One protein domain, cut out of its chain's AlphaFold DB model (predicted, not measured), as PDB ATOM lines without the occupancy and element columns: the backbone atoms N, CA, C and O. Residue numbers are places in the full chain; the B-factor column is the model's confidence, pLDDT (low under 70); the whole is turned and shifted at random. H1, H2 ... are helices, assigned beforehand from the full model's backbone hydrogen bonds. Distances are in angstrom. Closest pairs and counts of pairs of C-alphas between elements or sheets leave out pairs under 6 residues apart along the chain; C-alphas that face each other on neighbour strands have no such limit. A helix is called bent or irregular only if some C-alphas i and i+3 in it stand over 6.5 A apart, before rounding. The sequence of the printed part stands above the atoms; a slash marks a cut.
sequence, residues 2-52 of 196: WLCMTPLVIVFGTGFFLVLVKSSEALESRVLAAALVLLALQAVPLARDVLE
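AT A GLANCE: This is residues 2 to 52 of the 196 residues of an uncharacterized protein of Ereboglobus luteus (UniProt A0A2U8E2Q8). Two long helices, H1 and H3, meet near their ends as a narrow V, with the short helix H2 at the corner where the chain turns back. The two arms spread from there, and residues 2 to 13 and 39 to 52 stand free. The printed part has 51 residues with three named helices, in the order H1, H2, H3, and no named strand; the class is all helix. The whole is loose, with a radius of gyration of the C-alphas of 13.4 A, and only just flat, spanning 40 by 26 by 9 A.

IN THESE COORDINATES: Find C-alpha 6 at (-31.584, 18.151, 29.292); from there H1, residues 6 to 22, runs 24.5 A to C-alpha 22 at (-39.636, 5.778, 48.836). Next comes H2, residues 25 to 28. H3, residues 31 to 51, then runs 29.4 A to C-alpha 51 at (-19.269, -0.003, 21.175). Look near residue 45 for its kink of 41 degrees; H3 is irregular, but only just, with C-alphas 42 and 45 6.8 A apart.

HOW THE PARTS SIT: Start at residues 21 to 22 of H1, which alone touch H2, only at the corner and only just, with 3 pairs of C-alphas within 8 A; the closest C-alphas, of Lys 22 and Glu 28, are 5.3 A apart. The same two residues touch residues 31 to 34 of H3, only at their ends and only just, again with 3 such pairs; the closest C-alphas, of Val 21 and Val 31, are 6.6 A apart. H1 and H3 run opposite ways at a shallow tilt of 31 degrees. H2 and H3 are close but not clearly touching: their closest C-alphas, of Leu 27 and Ala 34, are 7.8 A apart. Every O i to N i+4 pair is within hydrogen-bond range in H1, and 15 of 17 are in H3; H2 is too short for such a pair.

THE WHOLE: Look to Glu 25 and Glu 52 for the two C-alphas farthest apart, 40.4 A. The printed part has no cut, and the links H1 to H2 and H2 to H3 are both tight. The mean pLDDT of the printed part is 81.0; residues 2 to 3 and residue 27 are under 70.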
ATOM      1  N   TRP A   2     -32.639  22.182  22.486       51.81
ATOM      2  CA  TRP A   2     -32.744  20.962  23.310       51.81
ATOM      3  C   TRP A   2     -31.640  20.781  24.373       51.81
ATOM      4  O   TRP A   2     -31.935  20.269  25.445       51.81
ATOM      5  N   LEU A   3     -30.413  21.274  24.145       66.94
ATOM      6  CA  LEU A   3     -29.304  21.126  25.105       66.94
ATOM      7  C   LEU A   3     -29.523  21.815  26.466       66.94
ATOM      8  O   LEU A   3     -28.966  21.357  27.459       66.94
ATOM      9  N   CYS A   4     -30.319  22.887  26.542       73.56
ATOM     10  CA  CYS A   4     -30.520  23.605  27.809       73.56
ATOM     11  C   CYS A   4     -31.557  22.937  28.724       73.56
ATOM     12  O   CYS A   4     -31.536  23.156  29.930       73.56
ATOM     13  N   MET A   5     -32.465  22.127  28.169       74.50
ATOM     14  CA  MET A   5     -33.529  21.468  28.940       74.50
ATOM     15  C   MET A   5     -33.085  20.113  29.503       74.50
ATOM     16  O   MET A   5     -33.606  19.678  30.527       74.50
ATOM     17  N   THR A   6     -32.101  19.461  28.878       78.38
ATOM     18  CA  THR A   6     -31.584  18.151  29.292       78.38
ATOM     19  C   THR A   6     -31.174  18.071  30.771       78.38
ATOM     20  O   THR A   6     -31.644  17.154  31.443       78.38
ATOM     21  N   PRO A   7     -30.369  18.999  31.337       80.06
ATOM     22  CA  PRO A   7     -29.975  18.901  32.746       80.06
ATOM     23  C   PRO A   7     -31.169  19.048  33.698       80.06
ATOM     24  O   PRO A   7     -31.237  18.346  34.705       80.06
ATOM     25  N   LEU A   8     -32.145  19.897  33.361       83.12
ATOM     26  CA  LEU A   8     -33.345  20.099  34.175       83.12
ATOM     27  C   LEU A   8     -34.216  18.835  34.215       83.12
ATOM     28  O   LEU A   8     -34.655  18.419  35.286       83.12
ATOM     29  N   VAL A   9     -34.415  18.195  33.058       84.31
ATOM     30  CA  VAL A   9     -35.171  16.938  32.943       84.31
ATOM     31  C   VAL A   9     -34.484  15.809  33.714       84.31
ATOM     32  O   VAL A   9     -35.164  15.026  34.373       84.31
ATOM     33  N   ILE A  10     -33.146  15.743  33.696       82.12
ATOM     34  CA  ILE A  10     -32.380  14.730  34.438       82.12
ATOM     35  C   ILE A  10     -32.536  14.919  35.952       82.12
ATOM     36  O   ILE A  10     -32.840  13.952  36.654       82.12
ATOM     37  N   VAL A  11     -32.370  16.143  36.466       83.62
ATOM     38  CA  VAL A  11     -32.498  16.422  37.909       83.62
ATOM     39  C   VAL A  11     -33.923  16.146  38.386       83.62
ATOM     40  O   VAL A  11     -34.113  15.454  39.388       83.62
ATOM     41  N   PHE A  12     -34.927  16.617  37.641       87.19
ATOM     42  CA  PHE A  12     -36.333  16.396  37.976       87.19
ATOM     43  C   PHE A  12     -36.713  14.911  37.914       87.19
ATOM     44  O   PHE A  12     -37.310  14.389  38.853       87.19
ATOM     45  N   GLY A  13     -36.315  14.208  36.850       84.56
ATOM     46  CA  GLY A  13     -36.586  12.780  36.686       84.56
ATOM     47  C   GLY A  13     -35.944  11.926  37.781       84.56
ATOM     48  O   GLY A  13     -36.587  11.023  38.311       84.56
ATOM     49  N   THR A  14     -34.712  12.252  38.183       82.56
ATOM     50  CA  THR A  14     -34.009  11.541  39.265       82.56
ATOM     51  C   THR A  14     -34.685  11.776  40.617       82.56
ATOM     52  O   THR A  14     -34.908  10.830  41.371       82.56
ATOM     53  N   GLY A  15     -35.068  13.023  40.916       83.62
ATOM     54  CA  GLY A  15     -35.784  13.355  42.150       83.62
ATOM     55  C   GLY A  15     -37.152  12.677  42.235       83.62
ATOM     56  O   GLY A  15     -37.476  12.062  43.250       83.62
ATOM     57  N   PHE A  16     -37.925  12.721  41.149       85.62
ATOM     58  CA  PHE A  16     -39.230  12.069  41.064       85.62
ATOM     59  C   PHE A  16     -39.131  10.548  41.246       85.62
ATOM     60  O   PHE A  16     -39.915   9.963  41.990       85.62
ATOM     61  N   PHE A  17     -38.124   9.910  40.639       84.44
ATOM     62  CA  PHE A  17     -37.877   8.480  40.811       84.44
ATOM     63  C   PHE A  17     -37.582   8.105  42.270       84.44
ATOM     64  O   PHE A  17     -38.160   7.149  42.782       84.44
ATOM     65  N   LEU A  18     -36.737   8.870  42.970       80.88
ATOM     66  CA  LEU A  18     -36.423   8.607  44.381       80.88
ATOM     67  C   LEU A  18     -37.655   8.725  45.288       80.88
ATOM     68  O   LEU A  18     -37.804   7.935  46.221       80.88
ATOM     69  N   VAL A  19     -38.549   9.676  45.004       84.81
ATOM     70  CA  VAL A  19     -39.826   9.823  45.721       84.81
ATOM     71  C   VAL A  19     -40.731   8.614  45.471       84.81
ATOM     72  O   VAL A  19     -41.281   8.064  46.422       84.81
ATOM     73  N   LEU A  20     -40.828   8.147  44.224       83.44
ATOM     74  CA  LEU A  20     -41.586   6.946  43.850       83.44
ATOM     75  C   LEU A  20     -41.079   5.692  44.574       83.44
ATOM     76  O   LEU A  20     -41.872   4.950  45.150       83.44
ATOM     77  N   VAL A  21     -39.760   5.488  44.601       81.12
ATOM     78  CA  VAL A  21     -39.128   4.352  45.291       81.12
ATOM     79  C   VAL A  21     -39.399   4.402  46.795       81.12
ATOM     80  O   VAL A  21     -39.730   3.375  47.380       81.12
ATOM     81  N   LYS A  22     -39.314   5.588  47.414       78.25
ATOM     82  CA  LYS A  22     -39.636   5.778  48.836       78.25
ATOM     83  C   LYS A  22     -41.119   5.614  49.162       78.25
ATOM     84  O   LYS A  22     -41.445   5.250  50.281       78.25
ATOM     85  N   SER A  23     -42.015   5.885  48.214       82.75
ATOM     86  CA  SER A  23     -43.463   5.762  48.434       82.75
ATOM     87  C   SER A  23     -43.974   4.315  48.456       82.75
ATOM     88  O   SER A  23     -45.128   4.081  48.800       82.75
ATOM     89  N   SER A  24     -43.133   3.344  48.091       82.62
ATOM     90  CA  SER A  24     -43.486   1.927  48.018       82.62
ATOM     91  C   SER A  24     -42.737   1.121  49.082       82.62
ATOM     92  O   SER A  24     -41.538   0.878  48.934       82.62
ATOM     93  N   GLU A  25     -43.454   0.584  50.074       77.31
ATOM     94  CA  GLU A  25     -42.892  -0.259  51.150       77.31
ATOM     95  C   GLU A  25     -42.072  -1.453  50.615       77.31
ATOM     96  O   GLU A  25     -41.039  -1.826  51.172       77.31
ATOM     97  N   ALA A  26     -42.467  -2.025  49.470       74.94
ATOM     98  CA  ALA A  26     -41.761  -3.148  48.848       74.94
ATOM     99  C   ALA A  26     -40.396  -2.772  48.230       74.94
ATOM    100  O   ALA A  26     -39.513  -3.624  48.111       74.94
ATOM    101  N   LEU A  27     -40.220  -1.512  47.813       68.81
ATOM    102  CA  LEU A  27     -39.012  -1.025  47.133       68.81
ATOM    103  C   LEU A  27     -38.098  -0.215  48.052       68.81
ATOM    104  O   LEU A  27     -36.918  -0.071  47.732       68.81
ATOM    105  N   GLU A  28     -38.594   0.244  49.200       72.81
ATOM    106  CA  GLU A  28     -37.797   0.963  50.194       72.81
ATOM    107  C   GLU A  28     -36.595   0.130  50.674       72.81
ATOM    108  O   GLU A  28     -35.471   0.626  50.752       72.81
ATOM    109  N   SER A  29     -36.781  -1.182  50.854       78.94
ATOM    110  CA  SER A  29     -35.686  -2.112  51.186       78.94
ATOM    111  C   SER A  29     -34.679  -2.335  50.043       78.94
ATOM    112  O   SER A  29     -33.590  -2.864  50.268       78.94
ATOM    113  N   ARG A  30     -35.013  -1.936  48.806       81.75
ATOM    114  CA  ARG A  30     -34.242  -2.193  47.576       81.75
ATOM    115  C   ARG A  30     -33.809  -0.918  46.851       81.75
ATOM    116  O   ARG A  30     -33.470  -0.977  45.670       81.75
ATOM    117  N   VAL A  31     -33.760   0.220  47.545       82.38
ATOM    118  CA  VAL A  31     -33.366   1.522  46.969       82.38
ATOM    119  C   VAL A  31     -32.031   1.441  46.217       82.38
ATOM    120  O   VAL A  31     -31.923   1.960  45.109       82.38
ATOM    121  N   LEU A  32     -31.034   0.734  46.763       80.06
ATOM    122  CA  LEU A  32     -29.738   0.533  46.098       80.06
ATOM    123  C   LEU A  32     -29.864  -0.236  44.775       80.06
ATOM    124  O   LEU A  32     -29.219   0.127  43.795       80.06
ATOM    125  N   ALA A  33     -30.715  -1.265  44.724       82.94
ATOM    126  CA  ALA A  33     -30.958  -2.023  43.499       82.94
ATOM    127  C   ALA A  33     -31.689  -1.167  42.454       82.94
ATOM    128  O   ALA A  33     -31.314  -1.173  41.284       82.94
ATOM    129  N   ALA A  34     -32.680  -0.377  42.877       81.31
ATOM    130  CA  ALA A  34     -33.388   0.559  42.006       81.31
ATOM    131  C   ALA A  34     -32.445   1.632  41.427       81.31
ATOM    132  O   ALA A  34     -32.491   1.914  40.230       81.31
ATOM    133  N   ALA A  35     -31.538   2.175  42.247       82.62
ATOM    134  CA  ALA A  35     -30.520   3.128  41.810       82.62
ATOM    135  C   ALA A  35     -29.517   2.502  40.824       82.62
ATOM    136  O   ALA A  35     -29.188   3.121  39.814       82.62
ATOM    137  N   LEU A  36     -29.074   1.264  41.071       85.25
ATOM    138  CA  LEU A  36     -28.185   0.521  40.168       85.25
ATOM    139  C   LEU A  36     -28.819   0.265  38.799       85.25
ATOM    140  O   LEU A  36     -28.153   0.429  37.781       85.25
ATOM    141  N   VAL A  37     -30.104  -0.097  38.758       86.00
ATOM    142  CA  VAL A  37     -30.836  -0.291  37.497       86.00
ATOM    143  C   VAL A  37     -30.927   1.016  36.713       86.00
ATOM    144  O   VAL A  37     -30.718   1.026  35.502       86.00
ATOM    145  N   LEU A  38     -31.195   2.131  37.394       83.62
ATOM    146  CA  LEU A  38     -31.297   3.438  36.750       83.62
ATOM    147  C   LEU A  38     -29.935   3.912  36.223       83.62
ATOM    148  O   LEU A  38     -29.852   4.393  35.093       83.62
ATOM    149  N   LEU A  39     -28.862   3.685  36.986       85.12
ATOM    150  CA  LEU A  39     -27.486   3.918  36.544       85.12
ATOM    151  C   LEU A  39     -27.142   3.063  35.316       85.12
ATOM    152  O   LEU A  39     -26.582   3.576  34.350       85.12
ATOM    153  N   ALA A  40     -27.520   1.782  35.319       87.31
ATOM    154  CA  ALA A  40     -27.308   0.888  34.186       87.31
ATOM    155  C   ALA A  40     -28.061   1.368  32.935       87.31
ATOM    156  O   ALA A  40     -27.486   1.381  31.849       87.31
ATOM    157  N   LEU A  41     -29.308   1.836  33.080       85.69
ATOM    158  CA  LEU A  41     -30.072   2.424  31.975       85.69
ATOM    159  C   LEU A  41     -29.428   3.711  31.440       85.69
ATOM    160  O   LEU A  41     -29.359   3.906  30.228       85.69
ATOM    161  N   GLN A  42     -28.935   4.582  32.322       84.69
ATOM    162  CA  GLN A  42     -28.248   5.815  31.923       84.69
ATOM    163  C   GLN A  42     -26.884   5.553  31.274       84.69
ATOM    164  O   GLN A  42     -26.428   6.359  30.464       84.69
ATOM    165  N   ALA A  43     -26.249   4.419  31.576       86.12
ATOM    166  CA  ALA A  43     -25.003   4.002  30.949       86.12
ATOM    167  C   ALA A  43     -25.191   3.443  29.527       86.12
ATOM    168  O   ALA A  43     -24.212   3.345  28.794       86.12
ATOM    169  N   VAL A  44     -26.416   3.112  29.095       87.69
ATOM    170  CA  VAL A  44     -26.696   2.583  27.743       87.69
ATOM    171  C   VAL A  44     -26.187   3.491  26.609       87.69
ATOM    172  O   VAL A  44     -25.488   2.974  25.737       87.69
ATOM    173  N   PRO A  45     -26.476   4.810  26.564       82.38
ATOM    174  CA  PRO A  45     -25.926   5.687  25.526       82.38
ATOM    175  C   PRO A  45     -24.394   5.733  25.550       82.38
ATOM    176  O   PRO A  45     -23.771   5.695  24.495       82.38
ATOM    177  N   LEU A  46     -23.780   5.715  26.737       82.50
ATOM    178  CA  LEU A  46     -22.323   5.683  26.868       82.50
ATOM    179  C   LEU A  46     -21.737   4.360  26.355       82.50
ATOM    180  O   LEU A  46     -20.747   4.357  25.629       82.50
ATOM    181  N   ALA A  47     -22.362   3.234  26.696       85.81
ATOM    182  CA  ALA A  47     -21.972   1.920  26.204       85.81
ATOM    183  C   ALA A  47     -22.097   1.851  24.677       85.81
ATOM    184  O   ALA A  47     -21.201   1.332  24.017       85.81
ATOM    185  N   ARG A  48     -23.158   2.435  24.106       83.88
ATOM    186  CA  ARG A  48     -23.327   2.563  22.655       83.88
ATOM    187  C   ARG A  48     -22.207   3.392  22.025       83.88
ATOM    188  O   ARG A  48     -21.644   2.939  21.040       83.88
ATOM    189  N   ASP A  49     -21.835   4.530  22.602       79.88
ATOM    190  CA  ASP A  49     -20.753   5.390  22.090       79.88
ATOM    191  C   ASP A  49     -19.350   4.758  22.194       79.88
ATOM    192  O   ASP A  49     -18.410   5.186  21.511       79.88
ATOM    193  N   VAL A  50     -19.181   3.781  23.090       81.38
ATOM    194  CA  VAL A  50     -17.955   2.981  23.233       81.38
ATOM    195  C   VAL A  50     -17.951   1.793  22.268       81.38
ATOM    196  O   VAL A  50     -16.906   1.475  21.706       81.38
ATOM    197  N   LEU A  51     -19.103   1.145  22.070       84.62
ATOM    198  CA  LEU A  51     -19.269  -0.003  21.175       84.62
ATOM    199  C   LEU A  51     -19.372   0.397  19.699       84.62
ATOM    200  O   LEU A  51     -19.068  -0.420  18.830       84.62
ATOM    201  N   GLU A  52     -19.809   1.620  19.396       76.44
ATOM    202  CA  GLU A  52     -19.880   2.115  18.026       76.44
ATOM    203  C   GLU A  52     -18.450   2.232  17.469       76.44
ATOM    204  O   GLU A  52     -17.632   2.976  18.024       76.44
TER     205      GLU A  52